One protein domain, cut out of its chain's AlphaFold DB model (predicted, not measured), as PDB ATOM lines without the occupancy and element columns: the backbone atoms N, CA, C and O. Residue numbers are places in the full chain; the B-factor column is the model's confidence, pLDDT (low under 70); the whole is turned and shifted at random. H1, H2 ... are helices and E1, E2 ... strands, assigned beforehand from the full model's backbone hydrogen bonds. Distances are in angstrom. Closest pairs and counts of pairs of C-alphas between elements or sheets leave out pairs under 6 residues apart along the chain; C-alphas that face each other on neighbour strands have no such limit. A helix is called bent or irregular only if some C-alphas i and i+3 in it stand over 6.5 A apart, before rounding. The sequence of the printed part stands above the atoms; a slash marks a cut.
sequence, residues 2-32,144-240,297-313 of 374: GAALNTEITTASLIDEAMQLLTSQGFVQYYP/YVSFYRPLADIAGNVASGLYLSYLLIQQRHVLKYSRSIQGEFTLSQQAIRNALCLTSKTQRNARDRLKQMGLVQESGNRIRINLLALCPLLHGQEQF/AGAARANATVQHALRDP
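This is residues 2 to 32, 144 to 240 and 297 to 313 of the 374 residues of an uncharacterized protein of Alcaligenes aquatilis (UniProt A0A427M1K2). A strand hairpin, E3 and E4, and a smaller two-stranded ribbon, E1 and E2, lie on opposite sides of one long helix, H3, which runs through the middle of a rounded body with E4 and E2 as the strands next to it. Round H3 the other helices are mostly crossed: H1 packs on its residues 168 to 175 with H6 alongside H1, while H2 and H5 pack on its residues 158 to 165; H7, of low confidence, is near H3 and meets H4 with its residues 310 to 311. The printed part has 145 residues with seven named helices and four named strands, in the order H1 E1 E2 H2 H3 H4 H5 E3 E4 H6 H7; both two-stranded sheets are antiparallel, and the class is mostly helix. The whole is compact, with a radius of gyration of the C-alphas of 14.5 A and spans of 42 by 38 by 33 A.

E3 is residues 216 to 219 and E4 is residues 222 to 225, each 10.3 A from first to last C-alpha; C-alpha 216 is at (-39.925, -37.060, 89.813). E1 is residues 28 to 30, and E2 is residues 145 to 147. H3 is residues 158 to 177 and 28.6 A long. H1, the longest helix, is residues 2 to 25 and 35.6 A long, beginning at C-alpha 2 at (-59.756, -52.106, 96.470). H2 is residues 149 to 155 and H4 residues 189 to 196. H5 is residues 200 to 212, 18.3 A long, and H6 is residues 227 to 239, 18.6 A long. H6 is neither bent nor irregular, but only just: C-alphas 229 and 232 are 6.1 A apart. H7 is residues 297 to 311, 20.1 A long, ending at C-alpha 311 at (-36.349, -50.133, 74.269).

E3 and E4 form a hairpin at 163 degrees, with N 217 and O 224 2.9 A apart, within hydrogen-bond range. Residues 185 to 186 pair antiparallel with residues 222 to 223 of E4. The closest C-alphas of E4 and H3 are those of Ile 225 and Leu 168, 7.5 A apart. H3 is the hub, touching four helices. Its closest C-alpha to E2 is that of Leu 162, 5.5 A from that of Phe 147. E2 is the antiparallel neighbour of E1 at 137 degrees, with N 28 and O 147 2.9 A apart, within hydrogen-bond range. H2 touches H3 about perpendicular at 75 degrees, the C-alphas of Ala 152 and Gly 161 being closest at 3.6 A. H5 touches H3 at the same 75 degrees, closest at Ala 206 and Ser 160, C-alphas 4.4 A apart. H4 and H3 only just touch, with 3 pairs of C-alphas within 8 A, the closest those of Leu 196 and Tyr 163 at 7.5 A. H1 touches H3 with residues 12 to 16 alone, at a steep tilt of 51 degrees, opposite ways; the closest C-alphas, of Ile 15 and Arg 172, are 6.7 A apart. H6 touches H1 at a shallow tilt of 31 degrees, the same way, closest at the C-alphas of Cys 231 and Ala 18, 5.9 A. H6 also touches H2, with the C-alphas of Leu 233 and Ile 154 closest at 7.1 A. H7 only just touches H4, with 3 pairs of C-alphas within 8 A, the closest those of Leu 310 and Ala 191 at 7.0 A. H7 and H3 are near each other, while H7 and H1 are apart. Every O i to N i+4 pair is within hydrogen-bond range in H1, H2, H3, H4, H5 and H7; in H6 7 of 9 are.

The two C-alphas farthest apart are those of Gly 2 and Thr 199, 43.3 A. Residues 33 to 143 are not printed, with 7.0 A between C-alphas 32 and 144, and residues 241 to 296 are not printed, with 33.7 A between C-alphas 240 and 297. Of the links printed whole, H3 to H4 is long, with 11 residues, and the others are tight. Mean pLDDT of the printed part is 80.8; residues 2 to 9, 178 to 182, 238 to 240 and 297 to 313 are under 70, and H7 has a mean of 37.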
ATOM      1  N   GLY A   2     -59.108 -53.304  97.051       47.34
ATOM      2  CA  GLY A   2     -59.756 -52.106  96.470       47.34
ATOM      3  C   GLY A   2     -58.901 -50.828  96.354       47.34
ATOM      4  O   GLY A   2     -59.113 -50.041  95.439       47.34
ATOM      5  N   ALA A   3     -57.900 -50.617  97.221       51.09
ATOM      6  CA  ALA A   3     -57.089 -49.390  97.198       51.09
ATOM      7  C   ALA A   3     -56.146 -49.291  95.979       51.09
ATOM      8  O   ALA A   3     -55.981 -48.209  95.428       51.09
ATOM      9  N   ALA A   4     -55.571 -50.416  95.534       50.59
ATOM     10  CA  ALA A   4     -54.658 -50.450  94.387       50.59
ATOM     11  C   ALA A   4     -55.387 -50.147  93.064       50.59
ATOM     12  O   ALA A   4     -54.944 -49.288  92.302       50.59
ATOM     13  N   LEU A   5     -56.567 -50.744  92.856       53.88
ATOM     14  CA  LEU A   5     -57.392 -50.510  91.665       53.88
ATOM     15  C   LEU A   5     -57.858 -49.048  91.556       53.88
ATOM     16  O   LEU A   5     -57.821 -48.469  90.472       53.88
ATOM     17  N   ASN A   6     -58.216 -48.417  92.680       60.66
ATOM     18  CA  ASN A   6     -58.579 -46.997  92.691       60.66
ATOM     19  C   ASN A   6     -57.385 -46.112  92.315       60.66
ATOM     20  O   ASN A   6     -57.530 -45.215  91.492       60.66
ATOM     21  N   THR A   7     -56.188 -46.391  92.846       61.59
ATOM     22  CA  THR A   7     -54.988 -45.616  92.490       61.59
ATOM     23  C   THR A   7     -54.580 -45.773  91.024       61.59
ATOM     24  O   THR A   7     -54.110 -44.810  90.418       61.59
ATOM     25  N   GLU A   8     -54.789 -46.949  90.427       60.31
ATOM     26  CA  GLU A   8     -54.468 -47.230  89.023       60.31
ATOM     27  C   GLU A   8     -55.338 -46.408  88.066       60.31
ATOM     28  O   GLU A   8     -54.797 -45.677  87.229       60.31
ATOM     29  N   ILE A   9     -56.664 -46.455  88.249       62.22
ATOM     30  CA  ILE A   9     -57.630 -45.678  87.455       62.22
ATOM     31  C   ILE A   9     -57.308 -44.184  87.557       62.22
ATOM     32  O   ILE A   9     -57.287 -43.489  86.543       62.22
ATOM     33  N   THR A  10     -56.961 -43.706  88.757       78.75
ATOM     34  CA  THR A  10     -56.578 -42.308  88.977       78.75
ATOM     35  C   THR A  10     -55.267 -41.935  88.277       78.75
ATOM     36  O   THR A  10     -55.163 -40.855  87.707       78.75
ATOM     37  N   THR A  11     -54.240 -42.795  88.265       81.50
ATOM     38  CA  THR A  11     -52.982 -42.457  87.566       81.50
ATOM     39  C   THR A  11     -53.134 -42.420  86.047       81.50
ATOM     40  O   THR A  11     -52.563 -41.538  85.403       81.50
ATOM     41  N   ALA A  12     -53.920 -43.340  85.478       82.31
ATOM     42  CA  ALA A  12     -54.221 -43.367  84.051       82.31
ATOM     43  C   ALA A  12     -55.072 -42.157  83.628       82.31
ATOM     44  O   ALA A  12     -54.786 -41.535  82.605       82.31
ATOM     45  N   SER A  13     -56.059 -41.764  84.440       86.69
ATOM     46  CA  SER A  13     -56.861 -40.571  84.159       86.69
ATOM     47  C   SER A  13     -56.021 -39.293  84.234       86.69
ATOM     48  O   SER A  13     -56.065 -38.489  83.309       86.69
ATOM     49  N   LEU A  14     -55.192 -39.139  85.275       90.25
ATOM     50  CA  LEU A  14     -54.341 -37.957  85.457       90.25
ATOM     51  C   LEU A  14     -53.298 -37.804  84.343       90.25
ATOM     52  O   LEU A  14     -53.007 -36.688  83.917       90.25
ATOM     53  N   ILE A  15     -52.707 -38.903  83.855       89.81
ATOM     54  CA  ILE A  15     -51.738 -38.799  82.757       89.81
ATOM     55  C   ILE A  15     -52.417 -38.435  81.439       89.81
ATOM     56  O   ILE A  15     -51.850 -37.663  80.668       89.81
ATOM     57  N   ASP A  16     -53.609 -38.967  81.157       88.88
ATOM     58  CA  ASP A  16     -54.332 -38.611  79.939       88.88
ATOM     59  C   ASP A  16     -54.851 -37.167  80.003       88.88
ATOM     60  O   ASP A  16     -54.722 -36.458  79.005       88.88
ATOM     61  N   GLU A  17     -55.293 -36.695  81.172       90.88
ATOM     62  CA  GLU A  17     -55.620 -35.288  81.440       90.88
ATOM     63  C   GLU A  17     -54.411 -34.372  81.195       90.88
ATOM     64  O   GLU A  17     -54.470 -33.464  80.362       90.88
ATOM     65  N   ALA A  18     -53.266 -34.658  81.829       91.56
ATOM     66  CA  ALA A  18     -52.037 -33.896  81.621       91.56
ATOM     67  C   ALA A  18     -51.622 -33.883  80.141       91.56
ATOM     68  O   ALA A  18     -51.264 -32.842  79.591       91.56
ATOM     69  N   MET A  19     -51.696 -35.027  79.458       90.12
ATOM     70  CA  MET A  19     -51.342 -35.125  78.040       90.12
ATOM     71  C   MET A  19     -52.330 -34.392  77.133       90.12
ATOM     72  O   MET A  19     -51.912 -33.882  76.091       90.12
ATOM     73  N   GLN A  20     -53.611 -34.323  77.496       88.69
ATOM     74  CA  GLN A  20     -54.620 -33.563  76.765       88.69
ATOM     75  C   GLN A  20     -54.345 -32.059  76.853       88.69
ATOM     76  O   GLN A  20     -54.290 -31.411  75.807       88.69
ATOM     77  N   LEU A  21     -54.068 -31.536  78.053       89.00
ATOM     78  CA  LEU A  21     -53.675 -30.135  78.269       89.00
ATOM     79  C   LEU A  21     -52.382 -29.778  77.524       89.00
ATOM     80  O   LEU A  21     -52.283 -28.772  76.832       89.00
ATOM     81  N   LEU A  22     -51.372 -30.643  77.601       88.81
ATOM     82  CA  LEU A  22     -50.105 -30.409  76.909       88.81
ATOM     83  C   LEU A  22     -50.261 -30.439  75.381       88.81
ATOM     84  O   LEU A  22     -49.602 -29.688  74.663       88.81
ATOM     85  N   THR A  23     -51.133 -31.306  74.863       85.62
ATOM     86  CA  THR A  23     -51.367 -31.422  73.416       85.62
ATOM     87  C   THR A  23     -52.238 -30.284  72.882       85.62
ATOM     88  O   THR A  23     -52.017 -29.862  71.748       85.62
ATOM     89  N   SER A  24     -53.179 -29.748  73.671       82.25
ATOM     90  CA  SER A  24     -53.988 -28.589  73.262       82.25
ATOM     91  C   SER A  24     -53.116 -27.344  73.058       82.25
ATOM     92  O   SER A  24     -53.268 -26.643  72.054       82.25
ATOM     93  N   GLN A  25     -52.126 -27.129  73.930       80.75
ATOM     94  CA  GLN A  25     -51.164 -26.022  73.834       80.75
ATOM     95  C   GLN A  25     -50.077 -26.234  72.767       80.75
ATOM     96  O   GLN A  25     -49.472 -25.272  72.287       80.75
ATOM     97  N   GLY A  26     -49.870 -27.483  72.345       84.62
ATOM     98  CA  GLY A  26     -48.958 -27.851  71.267       84.62
ATOM     99  C   GLY A  26     -47.534 -28.110  71.742       84.62
ATOM    100  O   GLY A  26     -47.173 -27.898  72.899       84.62
ATOM    101  N   PHE A  27     -46.701 -28.609  70.830       90.50
ATOM    102  CA  PHE A  27     -45.343 -29.034  71.165       90.50
ATOM    103  C   PHE A  27     -44.344 -28.723  70.056       90.50
ATOM    104  O   PHE A  27     -44.658 -28.779  68.869       90.50
ATOM    105  N   VAL A  28     -43.097 -28.473  70.452       91.62
ATOM    106  CA  VAL A  28     -41.983 -28.384  69.507       91.62
ATOM    107  C   VAL A  28     -41.453 -29.787  69.245       91.62
ATOM    108  O   VAL A  28     -41.292 -30.593  70.159       91.62
ATOM    109  N   GLN A  29     -41.168 -30.092  67.987       92.88
ATOM    110  CA  GLN A  29     -40.596 -31.380  67.603       92.88
ATOM    111  C   GLN A  29     -39.088 -31.356  67.843       92.88
ATOM    112  O   GLN A  29     -38.359 -30.645  67.158       92.88
ATOM    113  N   TYR A  30     -38.619 -32.117  68.829       94.50
ATOM    114  CA  TYR A  30     -37.202 -32.289  69.117       94.50
ATOM    115  C   TYR A  30     -36.661 -33.521  68.386       94.50
ATOM    116  O   TYR A  30     -37.229 -34.606  68.494       94.50
ATOM    117  N   TYR A  31     -35.553 -33.369  67.664       93.00
ATOM    118  CA  TYR A  31     -34.960 -34.429  66.845       93.00
ATOM    119  C   TYR A  31     -33.629 -34.902  67.452       93.00
ATOM    120  O   TYR A  31     -32.624 -34.202  67.291       93.00
ATOM    121  N   PRO A  32     -33.582 -36.080  68.108       90.75
ATOM    122  CA  PRO A  32     -32.364 -36.584  68.750       90.75
ATOM    123  C   PRO A  32     -31.204 -36.763  67.769       90.75
ATOM    124  O   PRO A  32     -30.111 -36.279  68.024       90.75
ATOM    125  N   TYR A 144     -39.395 -37.962  66.056       89.50
ATOM    126  CA  TYR A 144     -39.159 -36.856  66.988       89.50
ATOM    127  C   TYR A 144     -39.652 -37.185  68.402       89.50
ATOM    128  O   TYR A 144     -40.488 -38.065  68.604       89.50
ATOM    129  N   VAL A 145     -39.157 -36.432  69.379       90.94
ATOM    130  CA  VAL A 145     -39.698 -36.361  70.739       90.94
ATOM    131  C   VAL A 145     -40.492 -35.065  70.862       90.94
ATOM    132  O   VAL A 145     -40.013 -33.999  70.476       90.94
ATOM    133  N   SER A 146     -41.717 -35.137  71.379       92.31
ATOM    134  CA  SER A 146     -42.510 -33.934  71.644       92.31
ATOM    135  C   SER A 146     -41.932 -33.188  72.846       92.31
ATOM    136  O   SER A 146     -41.919 -33.716  73.955       92.31
ATOM    137  N   PHE A 147     -41.457 -31.964  72.629       94.94
ATOM    138  CA  PHE A 147     -41.060 -31.041  73.687       94.94
ATOM    139  C   PHE A 147     -42.230 -30.127  74.038       94.94
ATOM    140  O   PHE A 147     -42.692 -29.351  73.197       94.94
ATOM    141  N   TYR A 148     -42.670 -30.175  75.291       94.06
ATOM    142  CA  TYR A 148     -43.739 -29.313  75.773       94.06
ATOM    143  C   TYR A 148     -43.169 -28.115  76.528       94.06
ATOM    144  O   TYR A 148     -42.569 -28.244  77.598       94.06
ATOM    145  N   ARG A 149     -43.409 -26.925  75.976       92.44
ATOM    146  CA  ARG A 149     -43.007 -25.649  76.575       92.44
ATOM    147  C   ARG A 149     -43.521 -25.440  78.013       92.44
ATOM    148  O   ARG A 149     -42.705 -24.980  78.819       92.44
ATOM    149  N   PRO A 150     -44.772 -25.801  78.363       92.81
ATOM    150  CA  PRO A 150     -45.301 -25.677  79.729       92.81
ATOM    151  C   PRO A 150     -44.447 -26.404  80.769       92.81
ATOM    152  O   PRO A 150     -44.115 -25.863  81.821       92.81
ATOM    153  N   LEU A 151     -43.973 -27.608  80.438       95.06
ATOM    154  CA  LEU A 151     -43.127 -28.399  81.332       95.06
ATOM    155  C   LEU A 151     -41.760 -27.753  81.562       95.06
ATOM    156  O   LEU A 151     -41.196 -27.888  82.645       95.06
ATOM    157  N   ALA A 152     -41.224 -27.039  80.570       94.50
ATOM    158  CA  ALA A 152     -40.003 -26.259  80.741       94.50
ATOM    159  C   ALA A 152     -40.221 -25.020  81.617       94.50
ATOM    160  O   ALA A 152     -39.311 -24.659  82.359       94.50
ATOM    161  N   ASP A 153     -41.407 -24.403  81.565       93.00
ATOM    162  CA  ASP A 153     -41.790 -23.313  82.470       93.00
ATOM    163  C   ASP A 153     -41.941 -23.813  83.908       93.00
ATOM    164  O   ASP A 153     -41.340 -23.237  84.811       93.00
ATOM    165  N   ILE A 154     -42.651 -24.930  84.115       93.75
ATOM    166  CA  ILE A 154     -42.792 -25.560  85.437       93.75
ATOM    167  C   ILE A 154     -41.413 -25.919  85.981       93.75
ATOM    168  O   ILE A 154     -41.058 -25.545  87.093       93.75
ATOM    169  N   ALA A 155     -40.602 -26.619  85.187       93.56
ATOM    170  CA  ALA A 155     -39.282 -27.040  85.621       93.56
ATOM    171  C   ALA A 155     -38.263 -25.885  85.672       93.56
ATOM    172  O   ALA A 155     -37.157 -26.066  86.182       93.56
ATOM    173  N   GLY A 156     -38.583 -24.707  85.130       91.19
ATOM    174  CA  GLY A 156     -37.739 -23.511  85.093       91.19
ATOM    175  C   GLY A 156     -36.527 -23.571  84.156       91.19
ATOM    176  O   GLY A 156     -35.706 -22.658  84.169       91.19
ATOM    177  N   ASN A 157     -36.357 -24.639  83.369       94.50
ATOM    178  CA  ASN A 157     -35.358 -24.685  82.304       94.50
ATOM    179  C   ASN A 157     -35.729 -25.697  81.207       94.50
ATOM    180  O   ASN A 157     -36.448 -26.674  81.427       94.50
ATOM    181  N   VAL A 158     -35.155 -25.485  80.022       96.25
ATOM    182  CA  VAL A 158     -35.439 -26.279  78.819       96.25
ATOM    183  C   VAL A 158     -34.991 -27.740  78.946       96.25
ATOM    184  O   VAL A 158     -35.689 -28.630  78.471       96.25
ATOM    185  N   ALA A 159     -33.861 -28.021  79.601       96.81
ATOM    186  CA  ALA A 159     -33.349 -29.390  79.724       96.81
ATOM    187  C   ALA A 159     -34.238 -30.267  80.621       96.81
ATOM    188  O   ALA A 159     -34.571 -31.389  80.251       96.81
ATOM    189  N   SER A 160     -34.656 -29.743  81.774       96.81
ATOM    190  CA  SER A 160     -35.606 -30.384  82.683       96.81
ATOM    191  C   SER A 160     -36.979 -30.534  82.038       96.81
ATOM    192  O   SER A 160     -37.579 -31.597  82.162       96.81
ATOM    193  N   GLY A 161     -37.447 -29.528  81.291       96.44
ATOM    194  CA  GLY A 161     -38.694 -29.623  80.529       96.44
ATOM    195  C   GLY A 161     -38.660 -30.710  79.454       96.44
ATOM    196  O   GLY A 161     -39.602 -31.491  79.344       96.44
ATOM    197  N   LEU A 162     -37.558 -30.820  78.702       96.50
ATOM    198  CA  LEU A 162     -37.363 -31.874  77.699       96.50
ATOM    199  C   LEU A 162     -37.294 -33.262  78.344       96.50
ATOM    200  O   LEU A 162     -37.935 -34.197  77.869       96.50
ATOM    201  N   TYR A 163     -36.565 -33.379  79.456       96.75
ATOM    202  CA  TYR A 163     -36.478 -34.613  80.233       96.75
ATOM    203  C   TYR A 163     -37.858 -35.050  80.744       96.75
ATOM    204  O   TYR A 163     -38.259 -36.191  80.529       96.75
ATOM    205  N   LEU A 164     -38.620 -34.135  81.349       96.25
ATOM    206  CA  LEU A 164     -39.962 -34.415  81.861       96.25
ATOM    207  C   LEU A 164     -40.958 -34.740  80.737       96.25
ATOM    208  O   LEU A 164     -41.743 -35.674  80.881       96.25
ATOM    209  N   SER A 165     -40.882 -34.032  79.603       95.69
ATOM    210  CA  SER A 165     -41.689 -34.324  78.407       95.69
ATOM    211  C   SER A 165     -41.484 -35.769  77.952       95.69
ATOM    212  O   SER A 165     -42.446 -36.501  77.722       95.69
ATOM    213  N   TYR A 166     -40.224 -36.204  77.878       95.06
ATOM    214  CA  TYR A 166     -39.884 -37.570  77.505       95.06
ATOM    215  C   TYR A 166     -40.408 -38.587  78.517       95.06
ATOM    216  O   TYR A 166     -41.053 -39.553  78.119       95.06
ATOM    217  N   LEU A 167     -40.198 -38.356  79.817       94.25
ATOM    218  CA  LEU A 167     -40.690 -39.257  80.861       94.25
ATOM    219  C   LEU A 167     -42.215 -39.429  80.825       94.25
ATOM    220  O   LEU A 167     -42.688 -40.553  80.961       94.25
ATOM    221  N   LEU A 168     -42.981 -38.358  80.599       92.62
ATOM    222  CA  LEU A 168     -44.443 -38.440  80.488       92.62
ATOM    223  C   LEU A 168     -44.880 -39.284  79.291       92.62
ATOM    224  O   LEU A 168     -45.769 -40.125  79.415       92.62
ATOM    225  N   ILE A 169     -44.219 -39.119  78.140       89.75
ATOM    226  CA  ILE A 169     -44.481 -39.943  76.951       89.75
ATOM    227  C   ILE A 169     -44.185 -41.420  77.253       89.75
ATOM    228  O   ILE A 169     -44.979 -42.289  76.884       89.75
ATOM    229  N   GLN A 170     -43.084 -41.707  77.956       89.06
ATOM    230  CA  GLN A 170     -42.718 -43.066  78.366       89.06
ATOM    231  C   GLN A 170     -43.740 -43.674  79.323       89.06
ATOM    232  O   GLN A 170     -44.224 -44.779  79.084       89.06
ATOM    233  N   GLN A 171     -44.115 -42.947  80.374       88.12
ATOM    234  CA  GLN A 171     -45.090 -43.416  81.352       88.12
ATOM    235  C   GLN A 171     -46.441 -43.695  80.688       88.12
ATOM    236  O   GLN A 171     -47.029 -44.750  80.918       88.12
ATOM    237  N   ARG A 172     -46.897 -42.808  79.794       87.25
ATOM    238  CA  ARG A 172     -48.136 -43.006  79.034       87.25
ATOM    239  C   ARG A 172     -48.071 -44.258  78.167       87.25
ATOM    240  O   ARG A 172     -49.035 -45.014  78.102       87.25
ATOM    241  N   HIS A 173     -46.946 -44.485  77.493       84.25
ATOM    242  CA  HIS A 173     -46.754 -45.682  76.682       84.25
ATOM    243  C   HIS A 173     -46.783 -46.952  77.544       84.25
ATOM    244  O   HIS A 173     -47.445 -47.927  77.190       84.25
ATOM    245  N   VAL A 174     -46.101 -46.940  78.689       83.62
ATOM    246  CA  VAL A 174     -46.101 -48.066  79.628       83.62
ATOM    247  C   VAL A 174     -47.510 -48.335  80.142       83.62
ATOM    248  O   VAL A 174     -47.925 -49.479  80.089       83.62
ATOM    249  N   LEU A 175     -48.279 -47.321  80.537       81.06
ATOM    250  CA  LEU A 175     -49.657 -47.514  81.003       81.06
ATOM    251  C   LEU A 175     -50.598 -48.038  79.904       81.06
ATOM    252  O   LEU A 175     -51.490 -48.827  80.195       81.06
ATOM    253  N   LYS A 176     -50.392 -47.647  78.640       81.62
ATOM    254  CA  LYS A 176     -51.224 -48.111  77.514       81.62
ATOM    255  C   LYS A 176     -50.947 -49.551  77.090       81.62
ATOM    256  O   LYS A 176     -51.875 -50.250  76.698       81.62
ATOM    257  N   TYR A 177     -49.685 -49.976  77.105       77.50
ATOM    258  CA  TYR A 177     -49.272 -51.253  76.504       77.50
ATOM    259  C   TYR A 177     -48.726 -52.273  77.507       77.50
ATOM    260  O   TYR A 177     -48.610 -53.451  77.182       77.50
ATOM    261  N   SER A 178     -48.358 -51.846  78.711       67.94
ATOM    262  CA  SER A 178     -47.806 -52.698  79.759       67.94
ATOM    263  C   SER A 178     -48.783 -52.742  80.927       67.94
ATOM    264  O   SER A 178     -49.217 -51.704  81.414       67.94
ATOM    265  N   ARG A 179     -49.072 -53.939  81.449       60.50
ATOM    266  CA  ARG A 179     -49.812 -54.128  82.711       60.50
ATOM    267  C   ARG A 179     -48.945 -53.733  83.924       60.50
ATOM    268  O   ARG A 179     -48.731 -54.546  84.816       60.50
ATOM    269  N   SER A 180     -48.333 -52.543  83.908       59.94
ATOM    270  CA  SER A 180     -47.556 -52.039  85.049       59.94
ATOM    271  C   SER A 180     -48.514 -51.647  86.168       59.94
ATOM    272  O   SER A 180     -49.465 -50.908  85.939       59.94
ATOM    273  N   ILE A 181     -48.247 -52.148  87.371       55.44
ATOM    274  CA  ILE A 181     -49.227 -52.255  88.461       55.44
ATOM    275  C   ILE A 181     -49.276 -50.976  89.327       55.44
ATOM    276  O   ILE A 181     -50.143 -50.841  90.177       55.44
ATOM    277  N   GLN A 182     -48.350 -50.012  89.171       64.00
ATOM    278  CA  GLN A 182     -48.206 -48.914  90.158       64.00
ATOM    279  C   GLN A 182     -47.811 -47.537  89.590       64.00
ATOM    280  O   GLN A 182     -47.326 -46.677  90.325       64.00
ATOM    281  N   GLY A 183     -47.963 -47.300  88.282       70.25
ATOM    282  CA  GLY A 183     -47.570 -46.021  87.663       70.25
ATOM    283  C   GLY A 183     -46.054 -45.753  87.651       70.25
ATOM    284  O   GLY A 183     -45.616 -44.723  87.136       70.25
ATOM    285  N   GLU A 184     -45.253 -46.684  88.170       82.25
ATOM    286  CA  GLU A 184     -43.807 -46.729  88.003       82.25
ATOM    287  C   GLU A 184     -43.449 -47.380  86.667       82.25
ATOM    288  O   GLU A 184     -44.120 -48.302  86.182       82.25
ATOM    289  N   PHE A 185     -42.349 -46.923  86.080       86.56
ATOM    290  CA  PHE A 185     -41.760 -47.548  84.907       86.56
ATOM    291  C   PHE A 185     -40.245 -47.617  85.038       86.56
ATOM    292  O   PHE A 185     -39.608 -46.782  85.682       86.56
ATOM    293  N   THR A 186     -39.656 -48.642  84.433       87.38
ATOM    294  CA  THR A 186     -38.207 -48.834  84.431       87.38
ATOM    295  C   THR A 186     -37.595 -48.180  83.208       87.38
ATOM    296  O   THR A 186     -37.946 -48.534  82.081       87.38
ATOM    297  N   LEU A 187     -36.649 -47.270  83.414       87.94
ATOM    298  CA  LEU A 187     -35.916 -46.635  82.330       87.94
ATOM    299  C   LEU A 187     -34.486 -46.331  82.766       87.94
ATOM    300  O   LEU A 187     -34.252 -45.681  83.785       87.94
ATOM    301  N   SER A 188     -33.511 -46.814  81.994       90.69
ATOM    302  CA  SER A 188     -32.108 -46.584  82.319       90.69
ATOM    303  C   SER A 188     -31.713 -45.144  82.002       90.69
ATOM    304  O   SER A 188     -32.112 -44.561  80.990       90.69
ATOM    305  N   GLN A 189     -30.859 -44.571  82.848       90.19
ATOM    306  CA  GLN A 189     -30.341 -43.221  82.629       90.19
ATOM    307  C   GLN A 189     -29.550 -43.124  81.322       90.19
ATOM    308  O   GLN A 189     -29.598 -42.101  80.644       90.19
ATOM    309  N   GLN A 190     -28.890 -44.213  80.926       89.50
ATOM    310  CA  GLN A 190     -28.182 -44.281  79.657       89.50
ATOM    311  C   GLN A 190     -29.130 -44.223  78.455       89.50
ATOM    312  O   GLN A 190     -28.839 -43.510  77.496       89.50
ATOM    313  N   ALA A 191     -30.278 -44.904  78.518       88.31
ATOM    314  CA  ALA A 191     -31.281 -44.841  77.461       88.31
ATOM    315  C   ALA A 191     -31.853 -43.426  77.317       88.31
ATOM    316  O   ALA A 191     -31.964 -42.928  76.202       88.31
ATOM    317  N   ILE A 192     -32.141 -42.735  78.428       90.88
ATOM    318  CA  ILE A 192     -32.626 -41.344  78.387       90.88
ATOM    319  C   ILE A 192     -31.570 -40.416  77.785       90.88
ATOM    320  O   ILE A 192     -31.893 -39.551  76.972       90.88
ATOM    321  N   ARG A 193     -30.301 -40.611  78.157       89.19
ATOM    322  CA  ARG A 193     -29.184 -39.831  77.622       89.19
ATOM    323  C   ARG A 193     -29.090 -39.954  76.107       89.19
ATOM    324  O   ARG A 193     -28.970 -38.940  75.430       89.19
ATOM    325  N   ASN A 194     -29.179 -41.182  75.602       88.00
ATOM    326  CA  ASN A 194     -29.130 -41.467  74.173       88.00
ATOM    327  C   ASN A 194     -30.376 -40.921  73.457       88.00
ATOM    328  O   ASN A 194     -30.260 -40.339  72.388       88.00
ATOM    329  N   ALA A 195     -31.556 -41.041  74.073       88.31
ATOM    330  CA  ALA A 195     -32.815 -40.567  73.503       88.31
ATOM    331  C   ALA A 195     -32.905 -39.039  73.395       88.31
ATOM    332  O   ALA A 195     -33.561 -38.526  72.495       88.31
ATOM    333  N   LEU A 196     -32.295 -38.308  74.332       91.88
ATOM    334  CA  LEU A 196     -32.382 -36.846  74.419       91.88
ATOM    335  C   LEU A 196     -31.069 -36.134  74.090       91.88
ATOM    336  O   LEU A 196     -30.986 -34.919  74.258       91.88
ATOM    337  N   CYS A 197     -30.031 -36.886  73.718       93.62
ATOM    338  CA  CYS A 197     -28.678 -36.400  73.436       93.62
ATOM    339  C   CYS A 197     -28.186 -35.351  74.455       93.62
ATOM    340  O   CYS A 197     -27.544 -34.357  74.106       93.62
ATOM    341  N   LEU A 198     -28.531 -35.539  75.733       92.12
ATOM    342  CA  LEU A 198     -28.123 -34.643  76.810       92.12
ATOM    343  C   LEU A 198     -26.730 -35.036  77.295       92.12
ATOM    344  O   LEU A 198     -26.404 -36.214  77.421       92.12
ATOM    345  N   THR A 199     -25.907 -34.053  77.657       92.81
ATOM    346  CA  THR A 199     -24.642 -34.363  78.336       92.81
ATOM    347  C   THR A 199     -24.918 -34.971  79.714       92.81
ATOM    348  O   THR A 199     -25.917 -34.640  80.361       92.81
ATOM    349  N   SER A 200     -23.997 -35.790  80.232       93.00
ATOM    350  CA  SER A 200     -24.126 -36.386  81.572       93.00
ATOM    351  C   SER A 200     -24.316 -35.338  82.675       93.00
ATOM    352  O   SER A 200     -24.984 -35.596  83.673       93.00
ATOM    353  N   LYS A 201     -23.719 -34.147  82.528       95.12
ATOM    354  CA  LYS A 201     -23.896 -33.039  83.477       95.12
ATOM    355  C   LYS A 201     -25.293 -32.434  83.350       95.12
ATOM    356  O   LYS A 201     -25.977 -32.278  84.353       95.12
ATOM    357  N   THR A 202     -25.734 -32.143  82.127       95.81
ATOM    358  CA  THR A 202     -27.064 -31.574  81.866       95.81
ATOM    359  C   THR A 202     -28.179 -32.508  82.330       95.81
ATOM    360  O   THR A 202     -29.109 -32.049  82.982       95.81
ATOM    361  N   GLN A 203     -28.067 -33.811  82.059       95.31
ATOM    362  CA  GLN A 203     -29.042 -34.806  82.505       95.31
ATOM    363  C   GLN A 203     -29.102 -34.909  84.032       95.31
ATOM    364  O   GLN A 203     -30.194 -34.933  84.593       95.31
ATOM    365  N   ARG A 204     -27.949 -34.954  84.721       95.56
ATOM    366  CA  ARG A 204     -27.916 -34.969  86.193       95.56
ATOM    367  C   ARG A 204     -28.577 -33.726  86.776       95.56
ATOM    368  O   ARG A 204     -29.533 -33.862  87.524       95.56
ATOM    369  N   ASN A 205     -28.175 -32.540  86.321       96.81
ATOM    370  CA  ASN A 205     -28.773 -31.283  86.772       96.81
ATOM    371  C   ASN A 205     -30.288 -31.239  86.518       96.81
ATOM    372  O   ASN A 205     -31.044 -30.750  87.355       96.81
ATOM    373  N   ALA A 206     -30.737 -31.753  85.367       96.38
ATOM    374  CA  ALA A 206     -32.152 -31.808  85.039       96.38
ATOM    375  C   ALA A 206     -32.928 -32.706  86.011       96.38
ATOM    376  O   ALA A 206     -33.987 -32.305  86.490       96.38
ATOM    377  N   ARG A 207     -32.380 -33.885  86.328       95.12
ATOM    378  CA  ARG A 207     -32.950 -34.844  87.284       95.12
ATOM    379  C   ARG A 207     -32.995 -34.297  88.696       95.12
ATOM    380  O   ARG A 207     -34.046 -34.347  89.322       95.12
ATOM    381  N   ASP A 208     -31.876 -33.772  89.181       96.00
ATOM    382  CA  ASP A 208     -31.762 -33.268  90.550       96.00
ATOM    383  C   ASP A 208     -32.778 -32.151  90.787       96.00
ATOM    384  O   ASP A 208     -33.472 -32.145  91.801       96.00
ATOM    385  N   ARG A 209     -32.973 -31.281  89.793       96.19
ATOM    386  CA  ARG A 209     -33.998 -30.239  89.845       96.19
ATOM    387  C   ARG A 209     -35.421 -30.801  89.877       96.19
ATOM    388  O   ARG A 209     -36.221 -30.372  90.699       96.19
ATOM    389  N   LEU A 210     -35.745 -31.773  89.022       96.62
ATOM    390  CA  LEU A 210     -37.075 -32.400  89.017       96.62
ATOM    391  C   LEU A 210     -37.374 -33.154  90.325       96.62
ATOM    392  O   LEU A 210     -38.526 -33.181  90.760       96.62
ATOM    393  N   LYS A 211     -36.344 -33.716  90.972       95.88
ATOM    394  CA  LYS A 211     -36.440 -34.326  92.308       95.88
ATOM    395  C   LYS A 211     -36.656 -33.289  93.401       95.88
ATOM    396  O   LYS A 211     -37.540 -33.469  94.227       95.88
ATOM    397  N   GLN A 212     -35.890 -32.195  93.386       95.62
ATOM    398  CA  GLN A 212     -36.048 -31.083  94.332       95.62
ATOM    399  C   GLN A 212     -37.451 -30.470  94.268       95.62
ATOM    400  O   GLN A 212     -38.004 -30.095  95.293       95.62
ATOM    401  N   MET A 213     -38.049 -30.419  93.077       94.19
ATOM    402  CA  MET A 213     -39.427 -29.964  92.879       94.19
ATOM    403  C   MET A 213     -40.494 -31.003  93.257       94.19
ATOM    404  O   MET A 213     -41.682 -30.717  93.151       94.19
ATOM    405  N   GLY A 214     -40.108 -32.226  93.634       94.44
ATOM    406  CA  GLY A 214     -41.048 -33.304  93.958       94.44
ATOM    407  C   GLY A 214     -41.846 -33.842  92.761       94.44
ATOM    408  O   GLY A 214     -42.826 -34.560  92.963       94.44
ATOM    409  N   LEU A 215     -41.441 -33.514  91.526       94.50
ATOM    410  CA  LEU A 215     -42.116 -33.940  90.292       94.50
ATOM    411  C   LEU A 215     -41.703 -35.345  89.853       94.50
ATOM    412  O   LEU A 215     -42.482 -36.045  89.210       94.50
ATOM    413  N   VAL A 216     -40.477 -35.754  90.182       94.56
ATOM    414  CA  VAL A 216     -39.925 -37.060  89.813       94.56
ATOM    415  C   VAL A 216     -39.318 -37.732  91.038       94.56
ATOM    416  O   VAL A 216     -38.517 -37.137  91.753       94.56
ATOM    417  N   GLN A 217     -39.664 -39.000  91.236       92.75
ATOM    418  CA  GLN A 217     -39.056 -39.893  92.217       92.75
ATOM    419  C   GLN A 217     -38.317 -41.006  91.470       92.75
ATOM    420  O   GLN A 217     -38.830 -41.554  90.494       92.75
ATOM    421  N   GLU A 218     -37.098 -41.326  91.904       91.38
ATOM    422  CA  GLU A 218     -36.278 -42.366  91.275       91.38
ATOM    423  C   GLU A 218     -35.726 -43.325  92.334       91.38
ATOM    424  O   GLU A 218     -35.108 -42.882  93.301       91.38
ATOM    425  N   SER A 219     -35.898 -44.629  92.108       88.44
ATOM    426  CA  SER A 219     -35.315 -45.709  92.910       88.44
ATOM    427  C   SER A 219     -34.618 -46.702  91.978       88.44
ATOM    428  O   SER A 219     -35.253 -47.478  91.257       88.44
ATOM    429  N   GLY A 220     -33.287 -46.618  91.901       86.94
ATOM    430  CA  GLY A 220     -32.505 -47.324  90.881       86.94
ATOM    431  C   GLY A 220     -32.906 -46.898  89.463       86.94
ATOM    432  O   GLY A 220     -32.818 -45.722  89.115       86.94
ATOM    433  N   ASN A 221     -33.363 -47.856  88.650       86.62
ATOM    434  CA  ASN A 221     -33.894 -47.601  87.303       86.62
ATOM    435  C   ASN A 221     -35.416 -47.389  87.277       86.62
ATOM    436  O   ASN A 221     -35.974 -47.212  86.197       86.62
ATOM    437  N   ARG A 222     -36.105 -47.450  88.424       89.50
ATOM    438  CA  ARG A 222     -37.546 -47.182  88.508       89.50
ATOM    439  C   ARG A 222     -37.773 -45.688  88.649       89.50
ATOM    440  O   ARG A 222     -37.154 -45.044  89.496       89.50
ATOM    441  N   ILE A 223     -38.651 -45.156  87.812       91.81
ATOM    442  CA  ILE A 223     -39.017 -43.746  87.768       91.81
ATOM    443  C   ILE A 223     -40.522 -43.641  88.000       91.81
ATOM    444  O   ILE A 223     -41.308 -44.364  87.383       91.81
ATOM    445  N   ARG A 224     -40.913 -42.712  88.872       90.75
ATOM    446  CA  ARG A 224     -42.302 -42.336  89.123       90.75
ATOM    447  C   ARG A 224     -42.461 -40.835  88.938       90.75
ATOM    448  O   ARG A 224     -41.696 -40.052  89.502       90.75
ATOM    449  N   ILE A 225     -43.459 -40.437  88.158       93.50
ATOM    450  CA  ILE A 225     -43.830 -39.029  87.989       93.50
ATOM    451  C   ILE A 225     -44.964 -38.720  88.960       93.50
ATOM    452  O   ILE A 225     -45.952 -39.454  89.035       93.50
ATOM    453  N   ASN A 226     -44.823 -37.631  89.709       92.94
ATOM    454  CA  ASN A 226     -45.842 -37.161  90.634       92.94
ATOM    455  C   ASN A 226     -46.926 -36.382  89.874       92.94
ATOM    456  O   ASN A 226     -46.937 -35.152  89.845       92.94
ATOM    457  N   LEU A 227     -47.833 -37.118  89.227       91.31
ATOM    458  CA  LEU A 227     -48.921 -36.543  88.432       91.31
ATOM    459  C   LEU A 227     -49.882 -35.691  89.277       91.31
ATOM    460  O   LEU A 227     -50.418 -34.711  88.770       91.31
ATOM    461  N   LEU A 228     -50.039 -36.011  90.567       90.50
ATOM    462  CA  LEU A 228     -50.859 -35.241  91.508       90.50
ATOM    463  C   LEU A 228     -50.305 -33.834  91.753       90.50
ATOM    464  O   LEU A 228     -51.080 -32.900  91.918       90.50
ATOM    465  N   ALA A 229     -48.980 -33.668  91.747       91.56
ATOM    466  CA  ALA A 229     -48.354 -32.348  91.808       91.56
ATOM    467  C   ALA A 229     -48.310 -31.668  90.430       91.56
ATOM    468  O   ALA A 229     -48.447 -30.453  90.331       91.56
ATOM    469  N   LEU A 230     -48.125 -32.444  89.357       93.31
ATOM    470  CA  LEU A 230     -47.972 -31.900  88.010       93.31
ATOM    471  C   LEU A 230     -49.274 -31.314  87.443       93.31
ATOM    472  O   LEU A 230     -49.234 -30.237  86.853       93.31
ATOM    473  N   CYS A 231     -50.416 -31.992  87.602       91.94
ATOM    474  CA  CYS A 231     -51.677 -31.550  86.993       91.94
ATOM    475  C   CYS A 231     -52.131 -30.170  87.504       91.94
ATOM    476  O   CYS A 231     -52.431 -29.318  86.668       91.94
ATOM    477  N   PRO A 232     -52.125 -29.867  88.819       90.56
ATOM    478  CA  PRO A 232     -52.450 -28.525  89.307       90.56
ATOM    479  C   PRO A 232     -51.517 -27.437  88.763       90.56
ATOM    480  O   PRO A 232     -51.972 -26.343  88.444       90.56
ATOM    481  N   LEU A 233     -50.222 -27.735  88.598       91.88
ATOM    482  CA  LEU A 233     -49.258 -26.789  88.024       91.88
ATOM    483  C   LEU A 233     -49.545 -26.501  86.545       91.88
ATOM    484  O   LEU A 233     -49.405 -25.361  86.111       91.88
ATOM    485  N   LEU A 234     -49.969 -27.511  85.780       91.06
ATOM    486  CA  LEU A 234     -50.380 -27.332  84.385       91.06
ATOM    487  C   LEU A 234     -51.651 -26.479  84.274       91.06
ATOM    488  O   LEU A 234     -51.679 -25.542  83.479       91.06
ATOM    489  N   HIS A 235     -52.659 -26.735  85.112       88.06
ATOM    490  CA  HIS A 235     -53.873 -25.911  85.163       88.06
ATOM    491  C   HIS A 235     -53.579 -24.466  85.575       88.06
ATOM    492  O   HIS A 235     -54.120 -23.529  84.988       88.06
ATOM    493  N   GLY A 236     -52.684 -24.270  86.549       84.44
ATOM    494  CA  GLY A 236     -52.261 -22.940  86.982       84.44
ATOM    495  C   GLY A 236     -51.638 -22.117  85.852       84.44
ATOM    496  O   GLY A 236     -51.847 -20.909  85.797       84.44
ATOM    497  N   GLN A 237     -50.939 -22.755  84.906       78.44
ATOM    498  CA  GLN A 237     -50.377 -22.067  83.740       78.44
ATOM    499  C   GLN A 237     -51.418 -21.648  82.698       78.44
ATOM    500  O   GLN A 237     -51.181 -20.665  81.996       78.44
ATOM    501  N   GLU A 238     -52.552 -22.348  82.588       65.88
ATOM    502  CA  GLU A 238     -53.659 -21.906  81.724       65.88
ATOM    503  C   GLU A 238     -54.323 -20.642  82.277       65.88
ATOM    504  O   GLU A 238     -54.710 -19.755  81.518       65.88
ATOM    505  N   GLN A 239     -54.426 -20.552  83.605       59.59
ATOM    506  CA  GLN A 239     -55.064 -19.430  84.295       59.59
ATOM    507  C   GLN A 239     -54.129 -18.218  84.407       59.59
ATOM    508  O   GLN A 239     -54.551 -17.086  84.184       59.59
ATOM    509  N   PHE A 240     -52.849 -18.455  84.709       59.75
ATOM    510  CA  PHE A 240     -51.820 -17.430  84.867       59.75
ATOM    511  C   PHE A 240     -50.517 -17.894  84.201       59.75
ATOM    512  O   PHE A 240     -49.663 -18.508  84.852       59.75
ATOM    513  N   ALA A 297     -53.481 -42.945  64.519       31.20
ATOM    514  CA  ALA A 297     -52.927 -44.300  64.539       31.20
ATOM    515  C   ALA A 297     -51.483 -44.419  63.994       31.20
ATOM    516  O   ALA A 297     -50.718 -45.278  64.432       31.20
ATOM    517  N   GLY A 298     -51.098 -43.592  63.024       29.83
ATOM    518  CA  GLY A 298     -49.734 -43.435  62.517       29.83
ATOM    519  C   GLY A 298     -48.820 -42.694  63.496       29.83
ATOM    520  O   GLY A 298     -47.653 -43.055  63.613       29.83
ATOM    521  N   ALA A 299     -49.348 -41.731  64.261       35.69
ATOM    522  CA  ALA A 299     -48.604 -41.031  65.311       35.69
ATOM    523  C   ALA A 299     -48.281 -41.990  66.455       35.69
ATOM    524  O   ALA A 299     -47.139 -42.060  66.900       35.69
ATOM    525  N   ALA A 300     -49.261 -42.806  66.857       34.75
ATOM    526  CA  ALA A 300     -49.078 -43.876  67.829       34.75
ATOM    527  C   ALA A 300     -48.099 -44.963  67.346       34.75
ATOM    528  O   ALA A 300     -47.282 -45.413  68.141       34.75
ATOM    529  N   ARG A 301     -48.123 -45.342  66.056       32.56
ATOM    530  CA  ARG A 301     -47.189 -46.321  65.461       32.56
ATOM    531  C   ARG A 301     -45.773 -45.780  65.266       32.56
ATOM    532  O   ARG A 301     -44.821 -46.506  65.532       32.56
ATOM    533  N   ALA A 302     -45.608 -44.528  64.842       33.53
ATOM    534  CA  ALA A 302     -44.302 -43.879  64.737       33.53
ATOM    535  C   ALA A 302     -43.676 -43.698  66.124       33.53
ATOM    536  O   ALA A 302     -42.507 -44.035  66.301       33.53
ATOM    537  N   ASN A 303     -44.478 -43.298  67.124       42.91
ATOM    538  CA  ASN A 303     -44.055 -43.337  68.520       42.91
ATOM    539  C   ASN A 303     -43.704 -44.774  68.916       42.91
ATOM    540  O   ASN A 303     -42.579 -44.997  69.306       42.91
ATOM    541  N   ALA A 304     -44.566 -45.775  68.720       37.78
ATOM    542  CA  ALA A 304     -44.275 -47.170  69.079       37.78
ATOM    543  C   ALA A 304     -43.011 -47.741  68.398       37.78
ATOM    544  O   ALA A 304     -42.282 -48.507  69.014       37.78
ATOM    545  N   THR A 305     -42.703 -47.332  67.164       34.78
ATOM    546  CA  THR A 305     -41.501 -47.753  66.418       34.78
ATOM    547  C   THR A 305     -40.244 -47.057  66.943       34.78
ATOM    548  O   THR A 305     -39.208 -47.693  67.128       34.78
ATOM    549  N   VAL A 306     -40.335 -45.758  67.249       42.41
ATOM    550  CA  VAL A 306     -39.288 -45.012  67.966       42.41
ATOM    551  C   VAL A 306     -39.080 -45.613  69.359       42.41
ATOM    552  O   VAL A 306     -37.946 -45.824  69.764       42.41
ATOM    553  N   GLN A 307     -40.156 -45.989  70.045       41.69
ATOM    554  CA  GLN A 307     -40.151 -46.609  71.366       41.69
ATOM    555  C   GLN A 307     -39.583 -48.032  71.345       41.69
ATOM    556  O   GLN A 307     -38.848 -48.385  72.256       41.69
ATOM    557  N   HIS A 308     -39.837 -48.829  70.302       36.50
ATOM    558  CA  HIS A 308     -39.229 -50.152  70.114       36.50
ATOM    559  C   HIS A 308     -37.723 -50.040  69.829       36.50
ATOM    560  O   HIS A 308     -36.933 -50.773  70.414       36.50
ATOM    561  N   ALA A 309     -37.309 -49.070  69.006       35.84
ATOM    562  CA  ALA A 309     -35.896 -48.766  68.767       35.84
ATOM    563  C   ALA A 309     -35.181 -48.172  70.002       35.84
ATOM    564  O   ALA A 309     -33.968 -48.304  70.132       35.84
ATOM    565  N   LEU A 310     -35.920 -47.533  70.917       40.44
ATOM    566  CA  LEU A 310     -35.414 -46.984  72.184       40.44
ATOM    567  C   LEU A 310     -35.444 -47.994  73.347       40.44
ATOM    568  O   LEU A 310     -34.752 -47.781  74.344       40.44
ATOM    569  N   ARG A 311     -36.229 -49.077  73.244       38.50
ATOM    570  CA  ARG A 311     -36.349 -50.133  74.269       38.50
ATOM    571  C   ARG A 311     -35.186 -51.122  74.252       38.50
ATOM    572  O   ARG A 311     -34.902 -51.697  75.297       38.50
ATOM    573  N   ASP A 312     -34.530 -51.302  73.105       39.81
ATOM    574  CA  ASP A 312     -33.508 -52.336  72.920       39.81
ATOM    575  C   ASP A 312     -32.228 -51.789  72.247       39.81
ATOM    576  O   ASP A 312     -32.038 -51.923  71.033       39.81
ATOM    577  N   PRO A 313     -31.327 -51.134  73.009       38.81
ATOM    578  CA  PRO A 313     -30.115 -50.509  72.470       38.81
ATOM    579  C   PRO A 313     -29.105 -51.521  71.901       38.81
ATOM    580  O   PRO A 313     -28.208 -51.121  71.165       38.81
TER     581      PRO A 313